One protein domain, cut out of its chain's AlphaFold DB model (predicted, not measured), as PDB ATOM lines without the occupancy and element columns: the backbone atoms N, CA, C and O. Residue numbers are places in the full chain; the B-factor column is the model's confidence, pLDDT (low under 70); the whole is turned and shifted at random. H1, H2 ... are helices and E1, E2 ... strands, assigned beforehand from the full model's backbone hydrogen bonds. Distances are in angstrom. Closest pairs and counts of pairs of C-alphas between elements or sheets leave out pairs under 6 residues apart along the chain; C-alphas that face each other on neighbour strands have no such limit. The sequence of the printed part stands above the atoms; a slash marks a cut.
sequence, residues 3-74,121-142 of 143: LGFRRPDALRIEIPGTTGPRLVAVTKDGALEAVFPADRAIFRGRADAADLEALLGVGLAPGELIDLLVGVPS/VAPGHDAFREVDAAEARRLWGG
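This is residues 3 to 74 and 121 to 142 of the 143 residues of an uncharacterized protein of Acidobacteria bacterium (UniProt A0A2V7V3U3). A gently twisted sheet of five strands has three short helices over one face: H1 and H3 packed together over the E4 and E5 part, and H2 apart from H3 over E1 and E2. The sheet is a meander, each strand the antiparallel neighbour of the one before, in the order E1 E2 E3 E4 E5; two layers result, with the named helices on one face. The printed part has 94 residues, with five strands and then three helices along the chain, of mixed class. It is compact, with a radius of gyration of the C-alphas of 12.6 A, and spans 37 by 24 by 23 A.

Find C-alpha 3 at (-31.840, -16.478, 5.598), where E1, residues 3 to 6, begins. Next come E2, residues 10 to 16, 19.9 A long; E3, 21 to 28, 19.4 A; E4, 31 to 36; and E5, 41 to 46. Then read H1, 49 to 56; H2, 62 to 69; and H3, 133 to 141, 11.7 A long, ending at C-alpha 141 (-14.245, -20.011, 9.338).

Look for hairpins E1 and E2 (N 4 to O 12, 2.9 A), E2 and E3 (N 13 to O 25, 2.8 A), E3 and E4 (N 26 to O 33, 2.8 A) and E4 and E5 (N 43 to O 34, 2.8 A), each pair within hydrogen-bond range. H1 is 9.3 A over the sheet, along the strands; H2, 9.4 A, across them; H3, 9.0 A, only just slantwise at 58 degrees to E5 on the local plane. H1 and H3 touch, closest at C-alphas 55 and 137, 5.3 A, at a steep tilt of 41 degrees. In H1, H2 and H3 every O i to N i+4 pair is within hydrogen-bond range.

Residues 75 to 120 are not printed; C-alphas 74 and 121 are 25.9 A apart. The links printed whole are tight. Only residue 142 has pLDDT under 70.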
ATOM      1  N   LEU A   3     -31.231 -15.544   4.668       93.88
ATOM      2  CA  LEU A   3     -31.840 -16.478   5.598       93.88
ATOM      3  C   LEU A   3     -33.296 -16.697   5.191       93.88
ATOM      4  O   LEU A   3     -34.039 -15.737   5.013       93.88
ATOM      5  N   GLY A   4     -33.688 -17.959   5.045       95.88
ATOM      6  CA  GLY A   4     -35.076 -18.367   4.849       95.88
ATOM      7  C   GLY A   4     -35.457 -19.408   5.888       95.88
ATOM      8  O   GLY A   4     -34.628 -20.234   6.265       95.88
ATOM      9  N   PHE A   5     -36.694 -19.389   6.368       96.19
ATOM     10  CA  PHE A   5     -37.156 -20.377   7.335       96.19
ATOM     11  C   PHE A   5     -38.642 -20.675   7.186       96.19
ATOM     12  O   PHE A   5     -39.415 -19.873   6.665       96.19
ATOM     13  N   ARG A   6     -39.038 -21.840   7.685       95.62
ATOM     14  CA  ARG A   6     -40.422 -22.254   7.858       95.62
ATOM     15  C   ARG A   6     -40.509 -23.068   9.142       95.62
ATOM     16  O   ARG A   6     -39.801 -24.055   9.319       95.62
ATOM     17  N   ARG A   7     -41.382 -22.637  10.051       92.31
ATOM     18  CA  ARG A   7     -41.589 -23.338  11.322       92.31
ATOM     19  C   ARG A   7     -42.119 -24.766  11.084       92.31
ATOM     20  O   ARG A   7     -42.871 -24.964  10.128       92.31
ATOM     21  N   PRO A   8     -41.778 -25.728  11.961       91.50
ATOM     22  CA  PRO A   8     -41.014 -25.528  13.197       91.50
ATOM     23  C   PRO A   8     -39.485 -25.504  13.025       91.50
ATOM     24  O   PRO A   8     -38.822 -24.880  13.842       91.50
ATOM     25  N   ASP A   9     -38.918 -26.138  12.000       91.31
ATOM     26  CA  ASP A   9     -37.491 -26.506  11.989       91.31
ATOM     27  C   ASP A   9     -36.795 -26.392  10.622       91.31
ATOM     28  O   ASP A   9     -35.600 -26.689  10.515       91.31
ATOM     29  N   ALA A  10     -37.502 -25.951   9.579       97.12
ATOM     30  CA  ALA A  10     -36.911 -25.772   8.264       97.12
ATOM     31  C   ALA A  10     -36.175 -24.428   8.205       97.12
ATOM     32  O   ALA A  10     -36.793 -23.366   8.282       97.12
ATOM     33  N   LEU A  11     -34.854 -24.460   8.067       97.50
ATOM     34  CA  LEU A  11     -33.994 -23.279   8.038       97.50
ATOM     35  C   LEU A  11     -33.037 -23.388   6.859       97.50
ATOM     36  O   LEU A  11     -32.514 -24.457   6.573       97.50
ATOM     37  N   ARG A  12     -32.778 -22.270   6.195       97.75
ATOM     38  CA  ARG A  12     -31.740 -22.115   5.184       97.75
ATOM     39  C   ARG A  12     -30.926 -20.877   5.509       97.75
ATOM     40  O   ARG A  12     -31.474 -19.783   5.608       97.75
ATOM     41  N   ILE A  13     -29.618 -21.047   5.614       95.81
ATOM     42  CA  ILE A  13     -28.649 -19.968   5.756       95.81
ATOM     43  C   ILE A  13     -27.731 -20.031   4.543       95.81
ATOM     44  O   ILE A  13     -27.036 -21.024   4.333       95.81
ATOM     45  N   GLU A  14     -27.695 -18.958   3.763       95.62
ATOM     46  CA  GLU A  14     -26.721 -18.797   2.693       95.62
ATOM     47  C   GLU A  14     -25.767 -17.660   3.002       95.62
ATOM     48  O   GLU A  14     -26.158 -16.515   3.270       95.62
ATOM     49  N   ILE A  15     -24.481 -17.964   2.907       92.94
ATOM     50  CA  ILE A  15     -23.441 -16.980   3.141       92.94
ATOM     51  C   ILE A  15     -22.736 -16.725   1.817       92.94
ATOM     52  O   ILE A  15     -22.169 -17.659   1.244       92.94
ATOM     53  N   PRO A  16     -22.782 -15.481   1.306       91.44
ATOM     54  CA  PRO A  16     -22.182 -15.159   0.025       91.44
ATOM     55  C   PRO A  16     -20.657 -15.298   0.093       91.44
ATOM     56  O   PRO A  16     -20.024 -14.996   1.105       91.44
ATOM     57  N   GLY A  17     -20.082 -15.765  -1.005       88.56
ATOM     58  CA  GLY A  17     -18.670 -15.694  -1.356       88.56
ATOM     59  C   GLY A  17     -18.478 -14.847  -2.618       88.56
ATOM     60  O   GLY A  17     -19.396 -14.169  -3.075       88.56
ATOM     61  N   THR A  18     -17.278 -14.881  -3.195       86.25
ATOM     62  CA  THR A  18     -16.910 -14.055  -4.361       86.25
ATOM     63  C   THR A  18     -17.618 -14.462  -5.654       86.25
ATOM     64  O   THR A  18     -17.924 -13.602  -6.473       86.25
ATOM     65  N   THR A  19     -17.877 -15.758  -5.849       85.62
ATOM     66  CA  THR A  19     -18.421 -16.330  -7.097       85.62
ATOM     67  C   THR A  19     -19.755 -17.062  -6.907       85.62
ATOM     68  O   THR A  19     -20.188 -17.805  -7.783       85.62
ATOM     69  N   GLY A  20     -20.412 -16.875  -5.762       88.25
ATOM     70  CA  GLY A  20     -21.602 -17.624  -5.348       88.25
ATOM     71  C   GLY A  20     -21.601 -17.853  -3.836       88.25
ATOM     72  O   GLY A  20     -20.749 -17.286  -3.149       88.25
ATOM     73  N   PRO A  21     -22.524 -18.652  -3.276       90.69
ATOM     74  CA  PRO A  21     -22.513 -18.946  -1.849       90.69
ATOM     75  C   PRO A  21     -21.250 -19.729  -1.468       90.69
ATOM     76  O   PRO A  21     -20.917 -20.738  -2.087       90.69
ATOM     77  N   ARG A  22     -20.553 -19.274  -0.423       93.19
ATOM     78  CA  ARG A  22     -19.432 -20.018   0.178       93.19
ATOM     79  C   ARG A  22     -19.908 -21.083   1.165       93.19
ATOM     80  O   ARG A  22     -19.214 -22.066   1.384       93.19
ATOM     81  N   LEU A  23     -21.091 -20.878   1.742       94.94
ATOM     82  CA  LEU A  23     -21.777 -21.823   2.614       94.94
ATOM     83  C   LEU A  23     -23.272 -21.778   2.310       94.94
ATOM     84  O   LEU A  23     -23.859 -20.695   2.258       94.94
ATOM     85  N   VAL A  24     -23.875 -22.955   2.182       96.88
ATOM     86  CA  VAL A  24     -25.322 -23.150   2.256       96.88
ATOM     87  C   VAL A  24     -25.595 -24.183   3.340       96.88
ATOM     88  O   VAL A  24     -25.288 -25.356   3.149       96.88
ATOM     89  N   ALA A  25     -26.147 -23.750   4.471       97.12
ATOM     90  CA  ALA A  25     -26.570 -24.630   5.555       97.12
ATOM     91  C   ALA A  25     -28.095 -24.742   5.559       97.12
ATOM     92  O   ALA A  25     -28.791 -23.727   5.516       97.12
ATOM     93  N   VAL A  26     -28.607 -25.965   5.601       97.75
ATOM     94  CA  VAL A  26     -30.035 -26.264   5.591       97.75
ATOM     95  C   VAL A  26     -30.360 -27.213   6.730       97.75
ATOM     96  O   VAL A  26     -29.664 -28.209   6.912       97.75
ATOM     97  N   THR A  27     -31.436 -26.933   7.460       97.88
ATOM     98  CA  THR A  27     -32.053 -27.900   8.371       97.88
ATOM     99  C   THR A  27     -33.462 -28.219   7.923       97.88
ATOM    100  O   THR A  27     -34.172 -27.317   7.478       97.88
ATOM    101  N   LYS A  28     -33.855 -29.490   8.020       96.50
ATOM    102  CA  LYS A  28     -35.224 -29.972   7.792       96.50
ATOM    103  C   LYS A  28     -35.344 -31.413   8.299       96.50
ATOM    104  O   LYS A  28     -34.392 -32.179   8.157       96.50
ATOM    105  N   ASP A  29     -36.495 -31.780   8.860       95.00
ATOM    106  CA  ASP A  29     -36.825 -33.155   9.268       95.00
ATOM    107  C   ASP A  29     -35.769 -33.769  10.213       95.00
ATOM    108  O   ASP A  29     -35.410 -34.943  10.118       95.00
ATOM    109  N   GLY A  30     -35.227 -32.956  11.126       95.56
ATOM    110  CA  GLY A  30     -34.203 -33.399  12.077       95.56
ATOM    111  C   GLY A  30     -32.775 -33.511  11.518       95.56
ATOM    112  O   GLY A  30     -31.862 -33.837  12.281       95.56
ATOM    113  N   ALA A  31     -32.546 -33.216  10.236       97.00
ATOM    114  CA  ALA A  31     -31.230 -33.251   9.598       97.00
ATOM    115  C   ALA A  31     -30.642 -31.846   9.401       97.00
ATOM    116  O   ALA A  31     -31.376 -30.890   9.155       97.00
ATOM    117  N   LEU A  32     -29.316 -31.739   9.484       97.25
ATOM    118  CA  LEU A  32     -28.527 -30.566   9.104       97.25
ATOM    119  C   LEU A  32     -27.584 -30.964   7.965       97.25
ATOM    120  O   LEU A  32     -26.762 -31.862   8.128       97.25
ATOM    121  N   GLU A  33     -27.651 -30.257   6.843       97.25
ATOM    122  CA  GLU A  33     -26.664 -30.356   5.770       97.25
ATOM    123  C   GLU A  33     -25.999 -29.002   5.543       97.25
ATOM    124  O   GLU A  33     -26.670 -27.976   5.437       97.25
ATOM    125  N   ALA A  34     -24.672 -28.988   5.444       97.19
ATOM    126  CA  ALA A  34     -23.906 -27.787   5.145       97.19
ATOM    127  C   ALA A  34     -23.005 -28.027   3.940       97.19
ATOM    128  O   ALA A  34     -22.082 -28.836   3.983       97.19
ATOM    129  N   VAL A  35     -23.287 -27.320   2.853       96.94
ATOM    130  CA  VAL A  35     -22.575 -27.438   1.583       96.94
ATOM    131  C   VAL A  35     -21.582 -26.292   1.453       96.94
ATOM    132  O   VAL A  35     -21.940 -25.127   1.641       96.94
ATOM    133  N   PHE A  36     -20.354 -26.638   1.074       95.25
ATOM    134  CA  PHE A  36     -19.250 -25.733   0.772       95.25
ATOM    135  C   PHE A  36     -18.919 -25.855  -0.722       95.25
ATOM    136  O   PHE A  36     -18.103 -26.701  -1.106       95.25
ATOM    137  N   PRO A  37     -19.576 -25.072  -1.605       93.12
ATOM    138  CA  PRO A  37     -19.487 -25.291  -3.049       93.12
ATOM    139  C   PRO A  37     -18.070 -25.148  -3.609       93.12
ATOM    140  O   PRO A  37     -17.661 -25.947  -4.449       93.12
ATOM    141  N   ALA A  38     -17.306 -24.164  -3.121       90.75
ATOM    142  CA  ALA A  38     -15.940 -23.904  -3.577       90.75
ATOM    143  C   ALA A  38     -14.978 -25.062  -3.255       90.75
ATOM    144  O   ALA A  38     -14.087 -25.368  -4.044       90.75
ATOM    145  N   ASP A  39     -15.203 -25.737  -2.128       93.62
ATOM    146  CA  ASP A  39     -14.384 -26.850  -1.640       93.62
ATOM    147  C   ASP A  39     -14.921 -28.220  -2.064       93.62
ATOM    148  O   ASP A  39     -14.323 -29.252  -1.740       93.62
ATOM    149  N   ARG A  40     -16.060 -28.235  -2.775       94.62
ATOM    150  CA  ARG A  40     -16.802 -29.444  -3.159       94.62
ATOM    151  C   ARG A  40     -16.994 -30.375  -1.962       94.62
ATOM    152  O   ARG A  40     -16.749 -31.578  -2.057       94.62
ATOM    153  N   ALA A  41     -17.382 -29.796  -0.830       96.50
ATOM    154  CA  ALA A  41     -17.516 -30.496   0.436       96.50
ATOM    155  C   ALA A  41     -18.937 -30.380   0.991       96.50
ATOM    156  O   ALA A  41     -19.629 -29.383   0.770       96.50
ATOM    157  N   ILE A  42     -19.358 -31.409   1.718       97.31
ATOM    158  CA  ILE A  42     -20.633 -31.446   2.426       97.31
ATOM    159  C   ILE A  42     -20.434 -31.985   3.839       97.31
ATOM    160  O   ILE A  42     -19.777 -32.998   4.040       97.31
ATOM    161  N   PHE A  43     -20.996 -31.300   4.821       96.81
ATOM    162  CA  PHE A  43     -21.150 -31.804   6.178       96.81
ATOM    163  C   PHE A  43     -22.589 -32.269   6.375       96.81
ATOM    164  O   PHE A  43     -23.521 -31.589   5.935       96.81
ATOM    165  N   ARG A  44     -22.757 -33.404   7.057       96.94
ATOM    166  CA  ARG A  44     -24.054 -33.955   7.451       96.94
ATOM    167  C   ARG A  44     -24.087 -34.158   8.956       96.94
ATOM    168  O   ARG A  44     -23.200 -34.784   9.526       96.94
ATOM    169  N   GLY A  45     -25.127 -33.632   9.582       96.38
ATOM    170  CA  GLY A  45     -25.356 -33.708  11.016       96.38
ATOM    171  C   GLY A  45     -26.842 -33.740  11.344       96.38
ATOM    172  O   GLY A  45     -27.704 -33.927  10.482       96.38
ATOM    173  N   ARG A  46     -27.147 -33.551  12.620       97.69
ATOM    174  CA  ARG A  46     -28.497 -33.483  13.174       97.69
ATOM    175  C   ARG A  46     -28.905 -32.020  13.333       97.69
ATOM    176  O   ARG A  46     -28.088 -31.145  13.594       97.69
ATOM    177  N   ALA A  47     -30.193 -31.746  13.187       96.44
ATOM    178  CA  ALA A  47     -30.789 -30.429  13.390       96.44
ATOM    179  C   ALA A  47     -30.941 -30.120  14.893       96.44
ATOM    180  O   ALA A  47     -32.049 -29.913  15.385       96.44
ATOM    181  N   ASP A  48     -29.839 -30.128  15.643       95.88
ATOM    182  CA  ASP A  48     -29.823 -29.858  17.080       95.88
ATOM    183  C   ASP A  48     -28.819 -28.764  17.463       95.88
ATOM    184  O   ASP A  48     -28.034 -28.287  16.646       95.88
ATOM    185  N   ALA A  49     -28.878 -28.330  18.725       93.88
ATOM    186  CA  ALA A  49     -28.021 -27.261  19.220       93.88
ATOM    187  C   ALA A  49     -26.526 -27.610  19.158       93.88
ATOM    188  O   ALA A  49     -25.717 -26.713  18.956       93.88
ATOM    189  N   ALA A  50     -26.155 -28.884  19.326       94.44
ATOM    190  CA  ALA A  50     -24.756 -29.295  19.371       94.44
ATOM    191  C   ALA A  50     -24.115 -29.227  17.981       94.44
ATOM    192  O   ALA A  50     -23.027 -28.672  17.832       94.44
ATOM    193  N   ASP A  51     -24.801 -29.725  16.953       95.62
ATOM    194  CA  ASP A  51     -24.274 -29.712  15.588       95.62
ATOM    195  C   ASP A  51     -24.344 -28.300  14.972       95.62
ATOM    196  O   ASP A  51     -23.433 -27.898  14.242       95.62
ATOM    197  N   LEU A  52     -25.351 -27.485  15.329       93.75
ATOM    198  CA  LEU A  52     -25.374 -26.059  14.969       93.75
ATOM    199  C   LEU A  52     -24.252 -25.272  15.659       93.75
ATOM    200  O   LEU A  52     -23.643 -24.400  15.033       93.75
ATOM    201  N   GLU A  53     -23.939 -25.574  16.918       92.81
ATOM    202  CA  GLU A  53     -22.810 -24.972  17.629       92.81
ATOM    203  C   GLU A  53     -21.481 -25.375  16.988       92.81
ATOM    204  O   GLU A  53     -20.659 -24.513  16.672       92.81
ATOM    205  N   ALA A  54     -21.302 -26.665  16.705       91.31
ATOM    206  CA  ALA A  54     -20.097 -27.188  16.080       91.31
ATOM    207  C   ALA A  54     -19.857 -26.602  14.680       91.31
ATOM    208  O   ALA A  54     -18.711 -26.355  14.313       91.31
ATOM    209  N   LEU A  55     -20.914 -26.334  13.907       91.38
ATOM    210  CA  LEU A  55     -20.803 -25.750  12.570       91.38
ATOM    211  C   LEU A  55     -20.715 -24.216  12.609       91.38
ATOM    212  O   LEU A  55     -19.752 -23.612  12.123       91.38
ATOM    213  N   LEU A  56     -21.726 -23.562  13.184       89.19
ATOM    214  CA  LEU A  56     -21.955 -22.117  13.085       89.19
ATOM    215  C   LEU A  56     -21.517 -21.355  14.339       89.19
ATOM    216  O   LEU A  56     -21.242 -20.160  14.251       89.19
ATOM    217  N   GLY A  57     -21.320 -22.034  15.470       89.62
ATOM    218  CA  GLY A  57     -21.064 -21.398  16.766       89.62
ATOM    219  C   GLY A  57     -22.343 -20.870  17.415       89.62
ATOM    220  O   GLY A  57     -22.293 -19.894  18.155       89.62
ATOM    221  N   VAL A  58     -23.493 -21.464  17.082       90.62
ATOM    222  CA  VAL A  58     -24.804 -21.097  17.627       90.62
ATOM    223  C   VAL A  58     -25.328 -22.246  18.486       90.62
ATOM    224  O   VAL A  58     -25.816 -23.235  17.957       90.62
ATOM    225  N   GLY A  59     -25.264 -22.094  19.812       91.62
ATOM    226  CA  GLY A  59     -25.719 -23.088  20.803       91.62
ATOM    227  C   GLY A  59     -27.240 -23.223  20.963       91.62
ATOM    228  O   GLY A  59     -27.730 -23.389  22.083       91.62
ATOM    229  N   LEU A  60     -27.997 -23.108  19.870       92.94
ATOM    230  CA  LEU A  60     -29.459 -23.198  19.824       92.94
ATOM    231  C   LEU A  60     -29.891 -24.201  18.760       92.94
ATOM    232  O   LEU A  60     -29.274 -24.276  17.699       92.94
ATOM    233  N   ALA A  61     -30.973 -24.935  19.019       94.44
ATOM    234  CA  ALA A  61     -31.582 -25.768  17.989       94.44
ATOM    235  C   ALA A  61     -32.213 -24.895  16.882       94.44
ATOM    236  O   ALA A  61     -32.563 -23.738  17.140       94.44
ATOM    237  N   PRO A  62     -32.433 -25.421  15.662       95.38
ATOM    238  CA  PRO A  62     -32.985 -24.637  14.557       95.38
ATOM    239  C   PRO A  62     -34.327 -23.980  14.876       95.38
ATOM    240  O   PRO A  62     -34.506 -22.809  14.568       95.38
ATOM    241  N   GLY A  63     -35.231 -24.684  15.565       95.31
ATOM    242  CA  GLY A  63     -36.503 -24.104  16.004       95.31
ATOM    243  C   GLY A  63     -36.328 -22.930  16.973       95.31
ATOM    244  O   GLY A  63     -36.972 -21.902  16.807       95.31
ATOM    245  N   GLU A  64     -35.384 -23.023  17.917       94.38
ATOM    246  CA  GLU A  64     -35.066 -21.921  18.839       94.38
ATOM    247  C   GLU A  64     -34.459 -20.718  18.100       94.38
ATOM    248  O   GLU A  64     -34.730 -19.567  18.446       94.38
ATOM    249  N   LEU A  65     -33.631 -20.972  17.081       94.12
ATOM    250  CA  LEU A  65     -33.070 -19.925  16.233       94.12
ATOM    251  C   LEU A  65     -34.160 -19.252  15.386       94.12
ATOM    252  O   LEU A  65     -34.172 -18.028  15.278       94.12
ATOM    253  N   ILE A  66     -35.091 -20.025  14.823       95.25
ATOM    254  CA  ILE A  66     -36.251 -19.498  14.092       95.25
ATOM    255  C   ILE A  66     -37.122 -18.640  15.014       95.25
ATOM    256  O   ILE A  66     -37.465 -17.518  14.647       95.25
ATOM    257  N   ASP A  67     -37.433 -19.127  16.215       94.44
ATOM    258  CA  ASP A  67     -38.206 -18.389  17.217       94.44
ATOM    259  C   ASP A  67     -37.540 -17.045  17.552       94.44
ATOM    260  O   ASP A  67     -38.190 -15.996  17.509       94.44
ATOM    261  N   LEU A  68     -36.218 -17.045  17.756       92.88
ATOM    262  CA  LEU A  68     -35.424 -15.831  17.963       92.88
ATOM    263  C   LEU A  68     -35.610 -14.804  16.838       92.88
ATOM    264  O   LEU A  68     -35.771 -13.608  17.112       92.88
ATOM    265  N   LEU A  69     -35.578 -15.274  15.587       92.19
ATOM    266  CA  LEU A  69     -35.707 -14.455  14.378       92.19
ATOM    267  C   LEU A  69     -37.108 -13.863  14.209       92.19
ATOM    268  O   LEU A  69     -37.238 -12.824  13.566       92.19
ATOM    269  N   VAL A  70     -38.135 -14.468  14.810       92.56
ATOM    270  CA  VAL A  70     -39.513 -13.944  14.816       92.56
ATOM    271  C   VAL A  70     -39.888 -13.227  16.112       92.56
ATOM    272  O   VAL A  70     -41.054 -12.891  16.306       92.56
ATOM    273  N   GLY A  71     -38.929 -12.957  17.002       92.56
ATOM    274  CA  GLY A  71     -39.187 -12.173  18.211       92.56
ATOM    275  C   GLY A  71     -39.454 -12.972  19.485       92.56
ATOM    276  O   GLY A  71     -39.776 -12.373  20.512       92.56
ATOM    277  N   VAL A  72     -39.359 -14.302  19.437       93.56
ATOM    278  CA  VAL A  72     -39.658 -15.202  20.554       93.56
ATOM    279  C   VAL A  72     -38.341 -15.705  21.158       93.56
ATOM    280  O   VAL A  72     -37.647 -16.515  20.547       93.56
ATOM    281  N   PRO A  73     -37.934 -15.231  22.348       91.62
ATOM    282  CA  PRO A  73     -36.684 -15.678  22.951       91.62
ATOM    283  C   PRO A  73     -36.788 -17.119  23.461       91.62
ATOM    284  O   PRO A  73     -37.755 -17.477  24.133       91.62
ATOM    285  N   SER A  74     -35.741 -17.922  23.239       89.94
ATOM    286  CA  SER A  74     -35.583 -19.197  23.951       89.94
ATOM    287  C   SER A  74     -35.388 -18.942  25.455       89.94
ATOM    288  O   SER A  74     -34.611 -18.054  25.828       89.94
ATOM    289  N   VAL A 121     -33.784 -27.652   0.499       94.69
ATOM    290  CA  VAL A 121     -32.904 -28.718   0.020       94.69
ATOM    291  C   VAL A 121     -31.514 -28.116  -0.175       94.69
ATOM    292  O   VAL A 121     -31.356 -27.053  -0.794       94.69
ATOM    293  N   ALA A 122     -30.497 -28.749   0.407       90.94
ATOM    294  CA  ALA A 122     -29.126 -28.305   0.226       90.94
ATOM    295  C   ALA A 122     -28.673 -28.602  -1.217       90.94
ATOM    296  O   ALA A 122     -29.007 -29.656  -1.758       90.94
ATOM    297  N   PRO A 123     -27.901 -27.713  -1.866       90.75
ATOM    298  CA  PRO A 123     -27.436 -27.905  -3.240       90.75
ATOM    299  C   PRO A 123     -26.235 -28.870  -3.306       90.75
ATOM    300  O   PRO A 123     -25.233 -28.589  -3.963       90.75
ATOM    301  N   GLY A 124     -26.297 -29.973  -2.560       79.50
ATOM    302  CA  GLY A 124     -25.272 -31.009  -2.554       79.50
ATOM    303  C   GLY A 124     -25.246 -31.783  -3.873       79.50
ATOM    304  O   GLY A 124     -26.252 -31.893  -4.568       79.50
ATOM    305  N   HIS A 125     -24.081 -32.333  -4.211       83.62
ATOM    306  CA  HIS A 125     -23.904 -33.218  -5.361       83.62
ATOM    307  C   HIS A 125     -23.155 -34.473  -4.914       83.62
ATOM    308  O   HIS A 125     -22.208 -34.371  -4.141       83.62
ATOM    309  N   ASP A 126     -23.488 -35.635  -5.479       82.56
ATOM    310  CA  ASP A 126     -22.830 -36.925  -5.191       82.56
ATOM    311  C   ASP A 126     -21.301 -36.931  -5.371       82.56
ATOM    312  O   ASP A 126     -20.607 -37.791  -4.840       82.56
ATOM    313  N   ALA A 127     -20.748 -35.971  -6.119       89.62
ATOM    314  CA  ALA A 127     -19.313 -35.832  -6.336       89.62
ATOM    315  C   ALA A 127     -18.624 -34.965  -5.263       89.62
ATOM    316  O   ALA A 127     -17.440 -34.648  -5.414       89.62
ATOM    317  N   PHE A 128     -19.361 -34.495  -4.252       95.69
ATOM    318  CA  PHE A 128     -18.819 -33.733  -3.133       95.69
ATOM    319  C   PHE A 128     -18.337 -34.699  -2.057       95.69
ATOM    320  O   PHE A 128     -18.980 -35.707  -1.770       95.69
ATOM    321  N   ARG A 129     -17.195 -34.381  -1.453       96.94
ATOM    322  CA  ARG A 129     -16.645 -35.182  -0.360       96.94
ATOM    323  C   ARG A 129     -17.362 -34.850   0.941       96.94
ATOM    324  O   ARG A 129     -17.624 -33.680   1.226       96.94
ATOM    325  N   GLU A 130     -17.641 -35.868   1.740       96.69
ATOM    326  CA  GLU A 130     -18.154 -35.652   3.088       96.69
ATOM    327  C   GLU A 130     -17.028 -35.180   4.015       96.69
ATOM    328  O   GLU A 130     -15.888 -35.636   3.896       96.69
ATOM    329  N   VAL A 131     -17.337 -34.236   4.902       97.00
ATOM    330  CA  VAL A 131     -16.402 -33.676   5.880       97.00
ATOM    331  C   VAL A 131     -16.998 -33.726   7.278       97.00
ATOM    332  O   VAL A 131     -18.212 -33.616   7.446       97.00
ATOM    333  N   ASP A 132     -16.139 -33.869   8.284       95.75
ATOM    334  CA  ASP A 132     -16.556 -33.805   9.684       95.75
ATOM    335  C   ASP A 132     -16.822 -32.359  10.141       95.75
ATOM    336  O   ASP A 132     -16.538 -31.387   9.435       95.75
ATOM    337  N   ALA A 133     -17.373 -32.202  11.348       93.25
ATOM    338  CA  ALA A 133     -17.699 -30.888  11.899       93.25
ATOM    339  C   ALA A 133     -16.463 -29.986  12.071       93.25
ATOM    340  O   ALA A 133     -16.543 -28.775  11.863       93.25
ATOM    341  N   ALA A 134     -15.303 -30.555  12.421       93.31
ATOM    342  CA  ALA A 134     -14.080 -29.786  12.625       93.31
ATOM    343  C   ALA A 134     -13.554 -29.225  11.298       93.31
ATOM    344  O   ALA A 134     -13.124 -28.073  11.227       93.31
ATOM    345  N   GLU A 135     -13.596 -30.018  10.234       95.81
ATOM    346  CA  GLU A 135     -13.267 -29.577   8.890       95.81
ATOM    347  C   GLU A 135     -14.298 -28.588   8.349       95.81
ATOM    348  O   GLU A 135     -13.901 -27.531   7.863       95.81
ATOM    349  N   ALA A 136     -15.595 -28.854   8.513       94.81
ATOM    350  CA  ALA A 136     -16.659 -27.926   8.138       94.81
ATOM    351  C   ALA A 136     -16.473 -26.552   8.800       94.81
ATOM    352  O   ALA A 136     -16.547 -25.521   8.130       94.81
ATOM    353  N   ARG A 137     -16.136 -26.523  10.098       91.75
ATOM    354  CA  ARG A 137     -15.811 -25.294  10.838       91.75
ATOM    355  C   ARG A 137     -14.603 -24.571  10.245       91.75
ATOM    356  O   ARG A 137     -14.629 -23.346  10.162       91.75
ATOM    357  N   ARG A 138     -13.556 -25.291   9.824       92.12
ATOM    358  CA  ARG A 138     -12.375 -24.691   9.171       92.12
ATOM    359  C   ARG A 138     -12.721 -24.088   7.810       92.12
ATOM    360  O   ARG A 138     -12.280 -22.977   7.525       92.12
ATOM    361  N   LEU A 139     -13.511 -24.791   6.997       92.00
ATOM    362  CA  LEU A 139     -13.963 -24.309   5.686       92.00
ATOM    363  C   LEU A 139     -14.852 -23.066   5.830       92.00
ATOM    364  O   LEU A 139     -14.637 -22.062   5.154       92.00
ATOM    365  N   TRP A 140     -15.799 -23.102   6.772       85.38
ATOM    366  CA  TRP A 140     -16.674 -21.978   7.107       85.38
ATOM    367  C   TRP A 140     -15.900 -20.773   7.660       85.38
ATOM    368  O   TRP A 140     -16.091 -19.640   7.214       85.38
ATOM    369  N   GLY A 141     -15.035 -21.026   8.646       80.06
ATOM    370  CA  GLY A 141     -14.245 -20.011   9.338       80.06
ATOM    371  C   GLY A 141     -13.252 -19.305   8.424       80.06
ATOM    372  O   GLY A 141     -12.930 -18.154   8.691       80.06
ATOM    373  N   GLY A 142     -12.841 -19.963   7.333       67.00
ATOM    374  CA  GLY A 142     -12.141 -19.360   6.206       67.00
ATOM    375  C   GLY A 142     -10.894 -18.570   6.599       67.00
ATOM    376  O   GLY A 142     -10.956 -17.348   6.586       67.00
TER     377      GLY A 142